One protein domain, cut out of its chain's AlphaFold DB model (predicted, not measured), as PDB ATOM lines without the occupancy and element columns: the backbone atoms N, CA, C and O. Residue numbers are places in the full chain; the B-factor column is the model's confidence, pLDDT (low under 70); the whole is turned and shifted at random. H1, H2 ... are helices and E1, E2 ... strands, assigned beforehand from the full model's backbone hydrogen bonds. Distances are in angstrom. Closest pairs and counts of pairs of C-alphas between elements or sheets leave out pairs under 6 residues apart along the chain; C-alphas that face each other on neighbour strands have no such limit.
ATOM      1  N   VAL A   3     155.045 173.651 138.558       97.38
ATOM      2  CA  VAL A   3     154.368 172.994 137.438       97.38
ATOM      3  C   VAL A   3     153.327 173.970 136.915       97.38
ATOM      4  O   VAL A   3     152.494 174.434 137.694       97.38
ATOM      5  N   LEU A   4     153.430 174.315 135.636       97.62
ATOM      6  CA  LEU A   4     152.481 175.159 134.924       97.62
ATOM      7  C   LEU A   4     151.326 174.298 134.424       97.62
ATOM      8  O   LEU A   4     151.546 173.295 133.750       97.62
ATOM      9  N   PHE A   5     150.111 174.734 134.713       96.31
ATOM     10  CA  PHE A   5     148.883 174.188 134.161       96.31
ATOM     11  C   PHE A   5     148.267 175.227 133.233       96.31
ATOM     12  O   PHE A   5     148.156 176.402 133.583       96.31
ATOM     13  N   THR A   6     147.882 174.786 132.043       93.31
ATOM     14  CA  THR A   6     147.132 175.560 131.052       93.31
ATOM     15  C   THR A   6     145.944 174.724 130.583       93.31
ATOM     16  O   THR A   6     145.828 173.553 130.944       93.31
ATOM     17  N   LYS A   7     145.080 175.299 129.743       88.62
ATOM     18  CA  LYS A   7     143.975 174.562 129.117       88.62
ATOM     19  C   LYS A   7     144.467 173.352 128.309       88.62
ATOM     20  O   LYS A   7     143.899 172.267 128.402       88.62
ATOM     21  N   ASP A   8     145.547 173.537 127.557       90.25
ATOM     22  CA  ASP A   8     145.958 172.580 126.528       90.25
ATOM     23  C   ASP A   8     147.091 171.657 126.980       90.25
ATOM     24  O   ASP A   8     147.389 170.668 126.310       90.25
ATOM     25  N   LYS A   9     147.756 171.976 128.097       93.75
ATOM     26  CA  LYS A   9     148.944 171.252 128.557       93.75
ATOM     27  C   LYS A   9     149.339 171.525 130.001       93.75
ATOM     28  O   LYS A   9     149.047 172.579 130.569       93.75
ATOM     29  N   THR A  10     150.107 170.586 130.543       95.69
ATOM     30  CA  THR A  10     150.828 170.681 131.814       95.69
ATOM     31  C   THR A  10     152.333 170.627 131.560       95.69
ATOM     32  O   THR A  10     152.804 169.770 130.812       95.69
ATOM     33  N   VAL A  11     153.098 171.523 132.188       97.50
ATOM     34  CA  VAL A  11     154.536 171.696 131.932       97.50
ATOM     35  C   VAL A  11     155.319 171.739 133.238       97.50
ATOM     36  O   VAL A  11     154.979 172.480 134.160       97.50
ATOM     37  N   ALA A  12     156.414 170.987 133.315       96.75
ATOM     38  CA  ALA A  12     157.343 171.015 134.441       96.75
ATOM     39  C   ALA A  12     158.791 171.104 133.950       96.75
ATOM     40  O   ALA A  12     159.164 170.458 132.975       96.75
ATOM     41  N   THR A  13     159.628 171.872 134.650       94.69
ATOM     42  CA  THR A  13     161.062 171.972 134.345       94.69
ATOM     43  C   THR A  13     161.903 172.206 135.597       94.69
ATOM     44  O   THR A  13     161.471 172.876 136.537       94.69
ATOM     45  N   ASP A  14     163.118 171.661 135.601       92.44
ATOM     46  CA  ASP A  14     164.158 171.910 136.607       92.44
ATOM     47  C   ASP A  14     165.354 172.705 136.043       92.44
ATOM     48  O   ASP A  14     166.393 172.794 136.692       92.44
ATOM     49  N   SER A  15     165.187 173.339 134.875       89.75
ATOM     50  CA  SER A  15     166.216 174.044 134.079       89.75
ATOM     51  C   SER A  15     167.212 173.147 133.338       89.75
ATOM     52  O   SER A  15     167.861 173.623 132.412       89.75
ATOM     53  N   PHE A  16     167.319 171.863 133.689       92.00
ATOM     54  CA  PHE A  16     168.152 170.890 132.968       92.00
ATOM     55  C   PHE A  16     167.324 170.005 132.038       92.00
ATOM     56  O   PHE A  16     167.814 169.522 131.020       92.00
ATOM     57  N   ARG A  17     166.055 169.794 132.385       93.38
ATOM     58  CA  ARG A  17     165.075 169.062 131.585       93.38
ATOM     59  C   ARG A  17     163.702 169.708 131.695       93.38
ATOM     60  O   ARG A  17     163.390 170.416 132.657       93.38
ATOM     61  N   LEU A  18     162.876 169.436 130.697       95.94
ATOM     62  CA  LEU A  18     161.498 169.888 130.611       95.94
ATOM     63  C   LEU A  18     160.617 168.723 130.170       95.94
ATOM     64  O   LEU A  18     161.020 167.921 129.330       95.94
ATOM     65  N   LEU A  19     159.425 168.634 130.752       96.12
ATOM     66  CA  LEU A  19     158.371 167.733 130.317       96.12
ATOM     67  C   LEU A  19     157.106 168.552 130.066       96.12
ATOM     68  O   LEU A  19     156.669 169.298 130.942       96.12
ATOM     69  N   GLU A  20     156.538 168.380 128.881       96.19
ATOM     70  CA  GLU A  20     155.228 168.888 128.491       96.19
ATOM     71  C   GLU A  20     154.317 167.687 128.229       96.19
ATOM     72  O   GLU A  20     154.718 166.729 127.565       96.19
ATOM     73  N   ILE A  21     153.105 167.726 128.776       94.31
ATOM     74  CA  ILE A  21     152.055 166.743 128.516       94.31
ATOM     75  C   ILE A  21     150.820 167.509 128.063       94.31
ATOM     76  O   ILE A  21     150.332 168.376 128.787       94.31
ATOM     77  N   THR A  22     150.320 167.192 126.873       93.62
ATOM     78  CA  THR A  22     149.102 167.788 126.319       93.62
ATOM     79  C   THR A  22     147.852 167.211 126.973       93.62
ATOM     80  O   THR A  22     147.797 166.019 127.278       93.62
ATOM     81  N   THR A  23     146.821 168.035 127.117       88.88
ATOM     82  CA  THR A  23     145.472 167.588 127.470       88.88
ATOM     83  C   THR A  23     144.928 166.679 126.352       88.88
ATOM     84  O   THR A  23     145.075 167.023 125.175       88.88
ATOM     85  N   PRO A  24     144.309 165.522 126.665       85.69
ATOM     86  CA  PRO A  24     143.725 164.643 125.655       85.69
ATOM     87  C   PRO A  24     142.693 165.357 124.772       85.69
ATOM     88  O   PRO A  24     141.787 166.032 125.263       85.69
ATOM     89  N   SER A  25     142.798 165.175 123.454       85.69
ATOM     90  CA  SER A  25     141.854 165.755 122.496       85.69
ATOM     91  C   SER A  25     140.446 165.182 122.675       85.69
ATOM     92  O   SER A  25     140.284 163.967 122.779       85.69
ATOM     93  N   GLY A  26     139.427 166.043 122.634       83.94
ATOM     94  CA  GLY A  26     138.017 165.634 122.674       83.94
ATOM     95  C   GLY A  26     137.463 165.349 124.071       83.94
ATOM     96  O   GLY A  26     136.281 165.044 124.189       83.94
ATOM     97  N   MET A  27     138.278 165.483 125.117       84.62
ATOM     98  CA  MET A  27     137.840 165.354 126.502       84.62
ATOM     99  C   MET A  27     137.276 166.683 127.005       84.62
ATOM    100  O   MET A  27     137.971 167.700 126.953       84.62
ATOM    101  N   LYS A  28     136.034 166.689 127.494       88.88
ATOM    102  CA  LYS A  28     135.426 167.889 128.075       88.88
ATOM    103  C   LYS A  28     135.373 167.777 129.594       88.88
ATOM    104  O   LYS A  28     135.057 166.701 130.100       88.88
ATOM    105  N   PRO A  29     135.625 168.864 130.345       89.19
ATOM    106  CA  PRO A  29     135.468 168.847 131.799       89.19
ATOM    107  C   PRO A  29     134.071 168.399 132.239       89.19
ATOM    108  O   PRO A  29     133.939 167.721 133.250       89.19
ATOM    109  N   GLU A  30     133.034 168.719 131.459       90.94
ATOM    110  CA  GLU A  30     131.655 168.299 131.745       90.94
ATOM    111  C   GLU A  30     131.446 166.779 131.731       90.94
ATOM    112  O   GLU A  30     130.518 166.295 132.374       90.94
ATOM    113  N   ASP A  31     132.301 166.033 131.029       91.25
ATOM    114  CA  ASP A  31     132.230 164.572 130.973       91.25
ATOM    115  C   ASP A  31     132.860 163.926 132.224       91.25
ATOM    116  O   ASP A  31     132.769 162.710 132.417       91.25
ATOM    117  N   PHE A  32     133.550 164.708 133.070       92.88
ATOM    118  CA  PHE A  32     134.177 164.193 134.283       92.88
ATOM    119  C   PHE A  32     133.088 163.850 135.315       92.88
ATOM    120  O   PHE A  32     132.234 164.698 135.589       92.88
ATOM    121  N   PRO A  33     133.099 162.643 135.917       92.38
ATOM    122  CA  PRO A  33     132.017 162.207 136.793       92.38
ATOM    123  C   PRO A  33     131.763 163.150 137.968       92.38
ATOM    124  O   PRO A  33     132.695 163.606 138.635       92.38
ATOM    125  N   ILE A  34     130.481 163.376 138.249       92.38
ATOM    126  CA  ILE A  34     130.030 164.116 139.424       92.38
ATOM    127  C   ILE A  34     129.881 163.121 140.571       92.38
ATOM    128  O   ILE A  34     129.027 162.238 140.523       92.38
ATOM    129  N   VAL A  35     130.712 163.266 141.601       87.19
ATOM    130  CA  VAL A  35     130.693 162.409 142.794       87.19
ATOM    131  C   VAL A  35     130.754 163.299 144.028       87.19
ATOM    132  O   VAL A  35     131.608 164.180 144.108       87.19
ATOM    133  N   SER A  36     129.841 163.092 144.982       85.12
ATOM    134  CA  SER A  36     129.742 163.904 146.209       85.12
ATOM    135  C   SER A  36     129.673 165.417 145.932       85.12
ATOM    136  O   SER A  36     130.390 166.199 146.555       85.12
ATOM    137  N   ASP A  37     128.868 165.813 144.939       86.50
ATOM    138  CA  ASP A  37     128.708 167.199 144.461       86.50
ATOM    139  C   ASP A  37     130.000 167.873 143.951       86.50
ATOM    140  O   ASP A  37     130.039 169.080 143.704       86.50
ATOM    141  N   ALA A  38     131.078 167.107 143.752       87.50
ATOM    142  CA  ALA A  38     132.306 167.600 143.151       87.50
ATOM    143  C   ALA A  38     132.215 167.534 141.624       87.50
ATOM    144  O   ALA A  38     132.085 166.460 141.040       87.50
ATOM    145  N   THR A  39     132.331 168.691 140.976       90.12
ATOM    146  CA  THR A  39     132.327 168.831 139.515       90.12
ATOM    147  C   THR A  39     133.665 169.366 139.019       90.12
ATOM    148  O   THR A  39     134.317 170.153 139.712       90.12
ATOM    149  N   ALA A  40     134.052 169.007 137.796       93.38
ATOM    150  CA  ALA A  40     135.190 169.632 137.134       93.38
ATOM    151  C   ALA A  40     134.854 171.058 136.656       93.38
ATOM    152  O   ALA A  40     133.746 171.366 136.213       93.38
ATOM    153  N   LEU A  41     135.845 171.933 136.744       92.56
ATOM    154  CA  LEU A  41     135.826 173.312 136.297       92.56
ATOM    155  C   LEU A  41     135.972 173.348 134.773       92.56
ATOM    156  O   LEU A  41     136.919 172.792 134.219       92.56
ATOM    157  N   LYS A  42     135.044 174.035 134.103       89.06
ATOM    158  CA  LYS A  42     134.985 174.101 132.633       89.06
ATOM    159  C   LYS A  42     136.166 174.838 132.016       89.06
ATOM    160  O   LYS A  42     136.692 174.431 130.987       89.06
ATOM    161  N   GLU A  43     136.580 175.930 132.647       85.88
ATOM    162  CA  GLU A  43     137.669 176.770 132.166       85.88
ATOM    163  C   GLU A  43     138.503 177.278 133.333       85.88
ATOM    164  O   GLU A  43     137.983 177.613 134.397       85.88
ATOM    165  N   CYS A  44     139.811 177.364 133.122       87.44
ATOM    166  CA  CYS A  44     140.729 177.931 134.091       87.44
ATOM    167  C   CYS A  44     141.784 178.784 133.387       87.44
ATOM    168  O   CYS A  44     142.214 178.477 132.274       87.44
ATOM    169  N   GLN A  45     142.180 179.876 134.038       92.12
ATOM    170  CA  GLN A  45     143.340 180.655 133.611       92.12
ATOM    171  C   GLN A  45     144.622 179.883 133.940       92.12
ATOM    172  O   GLN A  45     144.609 179.119 134.904       92.12
ATOM    173  N   PRO A  46     145.729 180.079 133.202       95.69
ATOM    174  CA  PRO A  46     146.991 179.428 133.521       95.69
ATOM    175  C   PRO A  46     147.449 179.703 134.954       95.69
ATOM    176  O   PRO A  46     147.383 180.838 135.430       95.69
ATOM    177  N   PHE A  47     147.956 178.678 135.631       97.25
ATOM    178  CA  PHE A  47     148.430 178.792 137.010       97.25
ATOM    179  C   PHE A  47     149.640 177.895 137.260       97.25
ATOM    180  O   PHE A  47     149.905 176.941 136.529       97.25
ATOM    181  N   ILE A  48     150.399 178.211 138.311       97.69
ATOM    182  CA  ILE A  48     151.608 177.476 138.685       97.69
ATOM    183  C   ILE A  48     151.440 176.959 140.107       97.69
ATOM    184  O   ILE A  48     151.061 177.715 140.996       97.69
ATOM    185  N   VAL A  49     151.790 175.699 140.349       97.50
ATOM    186  CA  VAL A  49     151.831 175.124 141.705       97.50
ATOM    187  C   VAL A  49     153.182 174.482 142.006       97.50
ATOM    188  O   VAL A  49     153.896 174.078 141.084       97.50
ATOM    189  N   PRO A  50     153.574 174.339 143.284       96.12
ATOM    190  CA  PRO A  50     154.767 173.588 143.643       96.12
ATOM    191  C   PRO A  50     154.609 172.111 143.264       96.12
ATOM    192  O   PRO A  50     153.656 171.459 143.679       96.12
ATOM    193  N   ALA A  51     155.601 171.531 142.584       95.31
ATOM    194  CA  ALA A  51     155.567 170.111 142.209       95.31
ATOM    195  C   ALA A  51     155.385 169.163 143.413       95.31
ATOM    196  O   ALA A  51     154.827 168.077 143.285       95.31
ATOM    197  N   LYS A  52     155.846 169.572 144.605       94.94
ATOM    198  CA  LYS A  52     155.674 168.798 145.844       94.94
ATOM    199  C   LYS A  52     154.202 168.630 146.231       94.94
ATOM    200  O   LYS A  52     153.858 167.576 146.750       94.94
ATOM    201  N   SER A  53     153.355 169.619 145.948       94.75
ATOM    202  CA  SER A  53     151.922 169.591 146.271       94.75
ATOM    203  C   SER A  53     151.145 168.567 145.442       94.75
ATOM    204  O   SER A  53     150.063 168.157 145.840       94.75
ATOM    205  N   LEU A  54     151.705 168.118 144.316       94.81
ATOM    206  CA  LEU A  54     151.071 167.151 143.419       94.81
ATOM    207  C   LEU A  54     151.356 165.690 143.799       94.81
ATOM    208  O   LEU A  54     150.724 164.789 143.259       94.81
ATOM    209  N   ARG A  55     152.298 165.430 144.717       92.31
ATOM    210  CA  ARG A  55     152.753 164.064 145.053       92.31
ATOM    211  C   ARG A  55     151.654 163.172 145.625       92.31
ATOM    212  O   ARG A  55     151.702 161.962 145.440       92.31
ATOM    213  N   GLU A  56     150.685 163.773 146.307       88.88
ATOM    214  CA  GLU A  56     149.587 163.058 146.962       88.88
ATOM    215  C   GLU A  56     148.413 162.758 146.022       88.88
ATOM    216  O   GLU A  56     147.496 162.006 146.383       88.88
ATOM    217  N   ILE A  57     148.425 163.327 144.813       94.44
ATOM    218  CA  ILE A  57     147.394 163.069 143.815       94.44
ATOM    219  C   ILE A  57     147.569 161.634 143.323       94.44
ATOM    220  O   ILE A  57     148.575 161.271 142.719       94.44
ATOM    221  N   LYS A  58     146.562 160.807 143.603       91.69
ATOM    222  CA  LYS A  58     146.478 159.433 143.108       91.69
ATOM    223  C   LYS A  58     145.447 159.415 141.995       91.69
ATOM    224  O   LYS A  58     144.289 159.752 142.239       91.69
ATOM    225  N   ILE A  59     145.895 159.047 140.801       92.25
ATOM    226  CA  ILE A  59     145.051 158.903 139.619       92.25
ATOM    227  C   ILE A  59     144.548 157.455 139.586       92.25
ATOM    228  O   ILE A  59     145.374 156.535 139.517       92.25
ATOM    229  N   PRO A  60     143.230 157.226 139.690       89.12
ATOM    230  CA  PRO A  60     142.653 155.898 139.550       89.12
ATOM    231  C   PRO A  60     142.902 155.345 138.146       89.12
ATOM    232  O   PRO A  60     142.887 156.080 137.162       89.12
ATOM    233  N   LYS A  61     143.114 154.031 138.045       86.88
ATOM    234  CA  LYS A  61     143.076 153.339 136.752       86.88
ATOM    235  C   LYS A  61     141.635 152.956 136.475       86.88
ATOM    236  O   LYS A  61     141.043 152.232 137.275       86.88
ATOM    237  N   SER A  62     141.084 153.427 135.366       79.06
ATOM    238  CA  SER A  62     139.665 153.270 135.075       79.06
ATOM    239  C   SER A  62     139.459 152.230 133.988       79.06
ATOM    240  O   SER A  62     140.005 152.329 132.896       79.06
ATOM    241  N   LYS A  63     138.638 151.216 134.278       74.19
ATOM    242  CA  LYS A  63     138.215 150.227 133.273       74.19
ATOM    243  C   LYS A  63     136.958 150.657 132.512       74.19
ATOM    244  O   LYS A  63     136.591 149.997 131.548       74.19
ATOM    245  N   THR A  64     136.283 151.706 132.977       82.81
ATOM    246  CA  THR A  64     134.952 152.119 132.517       82.81
ATOM    247  C   THR A  64     135.013 153.433 131.749       82.81
ATOM    248  O   THR A  64     134.664 153.471 130.574       82.81
ATOM    249  N   LEU A  65     135.485 154.501 132.395       87.69
ATOM    250  CA  LEU A  65     135.539 155.850 131.831       87.69
ATOM    251  C   LEU A  65     136.993 156.347 131.765       87.69
ATOM    252  O   LEU A  65     137.547 156.710 132.807       87.69
ATOM    253  N   PRO A  66     137.610 156.419 130.568       89.06
ATOM    254  CA  PRO A  66     138.997 156.870 130.400       89.06
ATOM    255  C   PRO A  66     139.283 158.277 130.945       89.06
ATOM    256  O   PRO A  66     140.401 158.572 131.352       89.06
ATOM    257  N   ILE A  67     138.274 159.154 131.008       90.12
ATOM    258  CA  ILE A  67     138.403 160.507 131.575       90.12
ATOM    259  C   ILE A  67     138.855 160.510 133.042       90.12
ATOM    260  O   ILE A  67     139.573 161.419 133.452       90.12
ATOM    261  N   MET A  68     138.535 159.464 133.808       91.31
ATOM    262  CA  MET A  68     138.946 159.330 135.210       91.31
ATOM    263  C   MET A  68     140.437 159.015 135.386       91.31
ATOM    264  O   MET A  68     140.962 159.150 136.489       91.31
ATOM    265  N   GLU A  69     141.138 158.635 134.314       91.44
ATOM    266  CA  GLU A  69     142.602 158.502 134.316       91.44
ATOM    267  C   GLU A  69     143.310 159.867 134.209       91.44
ATOM    268  O   GLU A  69     144.525 159.940 134.022       91.44
ATOM    269  N   ASN A  70     142.555 160.960 134.346       90.38
ATOM    270  CA  ASN A  70     143.044 162.330 134.396       90.38
ATOM    271  C   ASN A  70     142.723 162.963 135.752       90.38
ATOM    272  O   ASN A  70     141.943 162.449 136.556       90.38
ATOM    273  N   VAL A  71     143.331 164.119 135.995       92.75
ATOM    274  CA  VAL A  71     143.058 164.947 137.169       92.75
ATOM    275  C   VAL A  71     142.230 166.138 136.716       92.75
ATOM    276  O   VAL A  71     142.700 166.942 135.912       92.75
ATOM    277  N   ALA A  72     141.014 166.266 137.233       93.69
ATOM    278  CA  ALA A  72     140.190 167.439 136.990       93.69
ATOM    279  C   ALA A  72     140.621 168.599 137.892       93.69
ATOM    280  O   ALA A  72     141.054 168.405 139.029       93.69
ATOM    281  N   ILE A  73     140.448 169.827 137.414       95.00
ATOM    282  CA  ILE A  73     140.463 171.004 138.284       95.00
ATOM    283  C   ILE A  73     139.049 171.165 138.814       95.00
ATOM    284  O   ILE A  73     138.135 171.295 138.019       95.00
ATOM    285  N   LYS A  74     138.839 171.136 140.128       95.31
ATOM    286  CA  LYS A  74     137.520 171.367 140.743       95.31
ATOM    287  C   LYS A  74     137.266 172.849 140.975       95.31
ATOM    288  O   LYS A  74     136.185 173.360 140.702       95.31
ATOM    289  N   LYS A  75     138.274 173.542 141.496       95.00
ATOM    290  CA  LYS A  75     138.198 174.959 141.845       95.00
ATOM    291  C   LYS A  75     139.549 175.610 141.619       95.00
ATOM    292  O   LYS A  75     140.577 175.022 141.940       95.00
ATOM    293  N   LEU A  76     139.529 176.834 141.115       95.81
ATOM    294  CA  LEU A  76     140.693 177.697 141.016       95.81
ATOM    295  C   LEU A  76     140.307 179.079 141.547       95.81
ATOM    296  O   LEU A  76     139.340 179.672 141.070       95.81
ATOM    297  N   ASP A  77     141.050 179.579 142.526       93.06
ATOM    298  CA  ASP A  77     140.976 180.970 142.970       93.06
ATOM    299  C   ASP A  77     142.362 181.637 142.865       93.06
ATOM    300  O   ASP A  77     143.247 181.132 142.177       93.06
ATOM    301  N   LYS A  78     142.545 182.823 143.460       90.88
ATOM    302  CA  LYS A  78     143.804 183.579 143.345       90.88
ATOM    303  C   LYS A  78     144.956 182.979 144.156       90.88
ATOM    304  O   LYS A  78     146.108 183.288 143.871       90.88
ATOM    305  N   GLU A  79     144.663 182.175 145.171       95.56
ATOM    306  CA  GLU A  79     145.657 181.693 146.136       95.56
ATOM    307  C   GLU A  79     145.850 180.181 146.074       95.56
ATOM    308  O   GLU A  79     146.921 179.678 146.424       95.56
ATOM    309  N   GLN A  80     144.833 179.448 145.632       96.88
ATOM    310  CA  GLN A  80     144.822 177.996 145.658       96.88
ATOM    311  C   GLN A  80     144.041 177.383 144.493       96.88
ATOM    312  O   GLN A  80     143.177 177.991 143.860       96.88
ATOM    313  N   VAL A  81     144.349 176.116 144.255       97.56
ATOM    314  CA  VAL A  81     143.657 175.243 143.315       97.56
ATOM    315  C   VAL A  81     143.282 173.944 144.019       97.56
ATOM    316  O   VAL A  81     144.047 173.420 144.830       97.56
ATOM    317  N   GLU A  82     142.103 173.424 143.697       96.94
ATOM    318  CA  GLU A  82     141.622 172.111 144.108       96.94
ATOM    319  C   GLU A  82     141.650 171.165 142.907       96.94
ATOM    320  O   GLU A  82     140.977 171.396 141.901       96.94
ATOM    321  N   PHE A  83     142.407 170.083 143.030       96.62
ATOM    322  CA  PHE A  83     142.449 168.971 142.089       96.62
ATOM    323  C   PHE A  83     141.461 167.889 142.516       96.62
ATOM    324  O   PHE A  83     141.362 167.591 143.706       96.62
ATOM    325  N   LEU A  84     140.781 167.278 141.554       95.75
ATOM    326  CA  LEU A  84     139.783 166.237 141.752       95.75
ATOM    327  C   LEU A  84     140.182 164.970 140.996       95.75
ATOM    328  O   LEU A  84     140.433 164.995 139.791       95.75
ATOM    329  N   THR A  85     140.196 163.852 141.715       95.38
ATOM    330  CA  THR A  85     140.195 162.505 141.139       95.38
ATOM    331  C   THR A  85     139.044 161.702 141.734       95.38
ATOM    332  O   THR A  85     138.587 161.989 142.841       95.38
ATOM    333  N   THR A  86     138.536 160.714 141.003       93.12
ATOM    334  CA  THR A  86     137.437 159.864 141.478       93.12
ATOM    335  C   THR A  86     137.512 158.473 140.875       93.12
ATOM    336  O   THR A  86     137.980 158.312 139.749       93.12
ATOM    337  N   ASP A  87     137.052 157.478 141.629       91.69
ATOM    338  CA  ASP A  87     136.835 156.093 141.205       91.69
ATOM    339  C   ASP A  87     135.339 155.745 141.043       91.69
ATOM    340  O   ASP A  87     134.998 154.569 140.968       91.69
ATOM    341  N   LEU A  88     134.463 156.758 140.932       90.94
ATOM    342  CA  LEU A  88     132.983 156.701 140.936       90.94
ATOM    343  C   LEU A  88     132.339 156.445 142.300       90.94
ATOM    344  O   LEU A  88     131.190 156.833 142.497       90.94
ATOM    345  N   GLU A  89     133.059 155.840 143.240       88.62
ATOM    346  CA  GLU A  89     132.568 155.616 144.604       88.62
ATOM    347  C   GLU A  89     132.952 156.780 145.518       88.62
ATOM    348  O   GLU A  89     132.157 157.240 146.339       88.62
ATOM    349  N   THR A  90     134.175 157.284 145.354       89.31
ATOM    350  CA  THR A  90     134.743 158.341 146.182       89.31
ATOM    351  C   THR A  90     135.325 159.466 145.335       89.31
ATOM    352  O   THR A  90     135.886 159.258 144.257       89.31
ATOM    353  N   ALA A  91     135.200 160.696 145.832       92.69
ATOM    354  CA  ALA A  91     135.888 161.863 145.295       92.69
ATOM    355  C   ALA A  91     137.073 162.211 146.202       92.69
ATOM    356  O   ALA A  91     136.908 162.433 147.403       92.69
ATOM    357  N   LYS A  92     138.277 162.299 145.630       94.44
ATOM    358  CA  LYS A  92     139.471 162.774 146.330       94.44
ATOM    359  C   LYS A  92     139.817 164.177 145.859       94.44
ATOM    360  O   LYS A  92     140.112 164.397 144.686       94.44
ATOM    361  N   ILE A  93     139.837 165.110 146.806       95.38
ATOM    362  CA  ILE A  93     140.220 166.501 146.571       95.38
ATOM    363  C   ILE A  93     141.619 166.732 147.138       95.38
ATOM    364  O   ILE A  93     141.902 166.381 148.283       95.38
ATOM    365  N   THR A  94     142.508 167.311 146.334       96.38
ATOM    366  CA  THR A  94     143.849 167.731 146.764       96.38
ATOM    367  C   THR A  94     144.010 169.222 146.522       96.38
ATOM    368  O   THR A  94     143.863 169.676 145.392       96.38
ATOM    369  N   THR A  95     144.340 169.982 147.562       96.94
ATOM    370  CA  THR A  95     144.504 171.439 147.466       96.94
ATOM    371  C   THR A  95     145.979 171.818 147.392       96.94
ATOM    372  O   THR A  95     146.806 171.296 148.141       96.94
ATOM    373  N   ALA A  96     146.320 172.758 146.513       97.56
ATOM    374  CA  ALA A  96     147.661 173.320 146.407       97.56
ATOM    375  C   ALA A  96     147.612 174.849 146.392       97.56
ATOM    376  O   ALA A  96     146.715 175.437 145.796       97.56
ATOM    377  N   ARG A  97     148.614 175.490 147.006       97.44
ATOM    378  CA  ARG A  97     148.810 176.942 146.896       97.44
ATOM    379  C   ARG A  97     149.419 177.296 145.545       97.44
ATOM    380  O   ARG A  97     150.346 176.621 145.091       97.44
ATOM    381  N   ILE A  98     148.931 178.371 144.947       97.62
ATOM    382  CA  ILE A  98     149.446 178.923 143.698       97.62
ATOM    383  C   ILE A  98     150.759 179.662 143.969       97.62
ATOM    384  O   ILE A  98     150.933 180.338 144.983       97.62
ATOM    385  N   ILE A  99     151.707 179.518 143.049       96.50
ATOM    386  CA  ILE A  99     152.931 180.310 143.009       96.50
ATOM    387  C   ILE A  99     152.645 181.566 142.188       96.50
ATOM    388  O   ILE A  99     152.407 181.482 140.984       96.50
ATOM    389  N   ASN A 100     152.741 182.731 142.827       93.06
ATOM    390  CA  ASN A 100     152.716 184.012 142.129       93.06
ATOM    391  C   ASN A 100     154.042 184.212 141.389       93.06
ATOM    392  O   ASN A 100     155.091 184.400 142.006       93.06
ATOM    393  N   GLY A 101     154.007 184.137 140.063       91.06
ATOM    394  CA  GLY A 101     155.185 184.302 139.222       91.06
ATOM    395  C   GLY A 101     154.893 184.008 137.758       91.06
ATOM    396  O   GLY A 101     153.822 183.521 137.403       91.06
ATOM    397  N   LYS A 102     155.869 184.302 136.900       93.19
ATOM    398  CA  LYS A 102     155.803 183.991 135.472       93.19
ATOM    399  C   LYS A 102     156.575 182.704 135.203       93.19
ATOM    400  O   LYS A 102     157.745 182.603 135.568       93.19
ATOM    401  N   PHE A 103     155.931 181.728 134.568       95.56
ATOM    402  CA  PHE A 103     156.635 180.543 134.087       95.56
ATOM    403  C   PHE A 103     157.564 180.938 132.923       95.56
ATOM    404  O   PHE A 103     157.193 181.822 132.145       95.56
ATOM    405  N   PRO A 104     158.764 180.341 132.795       93.19
ATOM    406  CA  PRO A 104     159.666 180.644 131.689       93.19
ATOM    407  C   PRO A 104     159.004 180.440 130.323       93.19
ATOM    408  O   PRO A 104     158.184 179.541 130.149       93.19
ATOM    409  N   ASP A 105     159.406 181.252 129.348       94.81
ATOM    410  CA  ASP A 105     158.976 181.130 127.954       94.81
ATOM    411  C   ASP A 105     159.746 179.995 127.265       94.81
ATOM    412  O   ASP A 105     160.715 180.203 126.533       94.81
ATOM    413  N   TYR A 106     159.379 178.771 127.630       94.62
ATOM    414  CA  TYR A 106     160.105 177.565 127.257       94.62
ATOM    415  C   TYR A 106     159.856 177.137 125.805       94.62
ATOM    416  O   TYR A 106     160.631 176.363 125.253       94.62
ATOM    417  N   GLU A 107     158.797 177.623 125.159       94.25
ATOM    418  CA  GLU A 107     158.526 177.291 123.757       94.25
ATOM    419  C   GLU A 107     159.644 177.804 122.844       94.25
ATOM    420  O   GLU A 107     160.019 177.139 121.884       94.25
ATOM    421  N   LYS A 108     160.273 178.929 123.206       94.31
ATOM    422  CA  LYS A 108     161.402 179.517 122.470       94.31
ATOM    423  C   LYS A 108     162.674 178.672 122.463       94.31
ATOM    424  O   LYS A 108     163.570 178.966 121.679       94.31
ATOM    425  N   ILE A 109     162.787 177.680 123.350       93.50
ATOM    426  CA  ILE A 109     163.968 176.806 123.427       93.50
ATOM    427  C   ILE A 109     163.741 175.436 122.780       93.50
ATOM    428  O   ILE A 109     164.690 174.661 122.670       93.50
TER     429      ILE A 109
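This is residues 3 to 109 of the 174 residues of an uncharacterized protein of Parcubacteria group bacterium Athens0714_26 (UniProt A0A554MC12). Two small antiparallel sheets sit towards the two ends of the model and meet where E4 comes up to E7. E3, E2, E1 and E4 make one sheet and E5, E6 and E7 the other, while a long winding stretch, residues 23 to 46, leads from E3 past E5 to E4. Short helices H1 and H2 sit at the edges of the sheets, and H3 lies at one far end. The printed part has 107 residues, under half of them in named elements, in the order E1 E2 E3 E4 H1 H2 E5 E6 E7 H3, and its class is mixed, helices and strands. It is compact, with a radius of gyration of the C-alphas of 14.0 A, and spans 41 by 27 by 23 A, only just elongated.

E1 is residues 3 to 5, beginning at C-alpha 3 (154.368, 172.994, 137.438). E2, residues 9 to 13, is 13.4 A long, and E3, residues 18 to 22, is 13.3 A. E4 is residues 47 to 50, H1 residues 51 to 54 and H2 residues 66 to 69. E5, residues 72 to 76, is 11.0 A long, E6, residues 80 to 86, is 20.0 A, and E7, residues 91 to 97, is 19.9 A. H3, residues 106 to 109, ends at C-alpha 109 (163.968, 176.806, 123.427).

The sheet of order E3 - E2 - E1 - E4 is antiparallel, with edge strands E3 and E4. E1, E2 and E3 form a meander, each strand the antiparallel neighbour of the one before, and with E4 beside E1 the four form a Greek key. Within hydrogen-bond range are N 10 and O 21 across the pair E2 and E3, at 2.8 A, N 4 and O 11 across the pair E1 and E2, at 2.8 A, and N 3 and O 49 across the pair E1 and E4, at 2.8 A. E5, E6 and E7 form a second meander, with N 74 and O 82 at 2.8 A and N 83 and O 94 at 2.8 A. The closest C-alphas of E4 and E7 are those of Val 49 and Arg 97, 6.3 A. H1 only grazes both sheets, and H2 only grazes the sheet E5 E6 E7. H3 is on neither sheet. With 4 residues each, the helices are too short for an O i to N i+4 pair; each has 1 O i to N i+3 pair, within range.

The C-alphas farthest apart are those of Glu 89 and Lys 108, 43.5 A. The printed part has no cut. The links E3 to E4, 24 residues, and H1 to H2, 11 residues, are long. The mean pLDDT of the printed part is 92.4, and no printed residue is under 70.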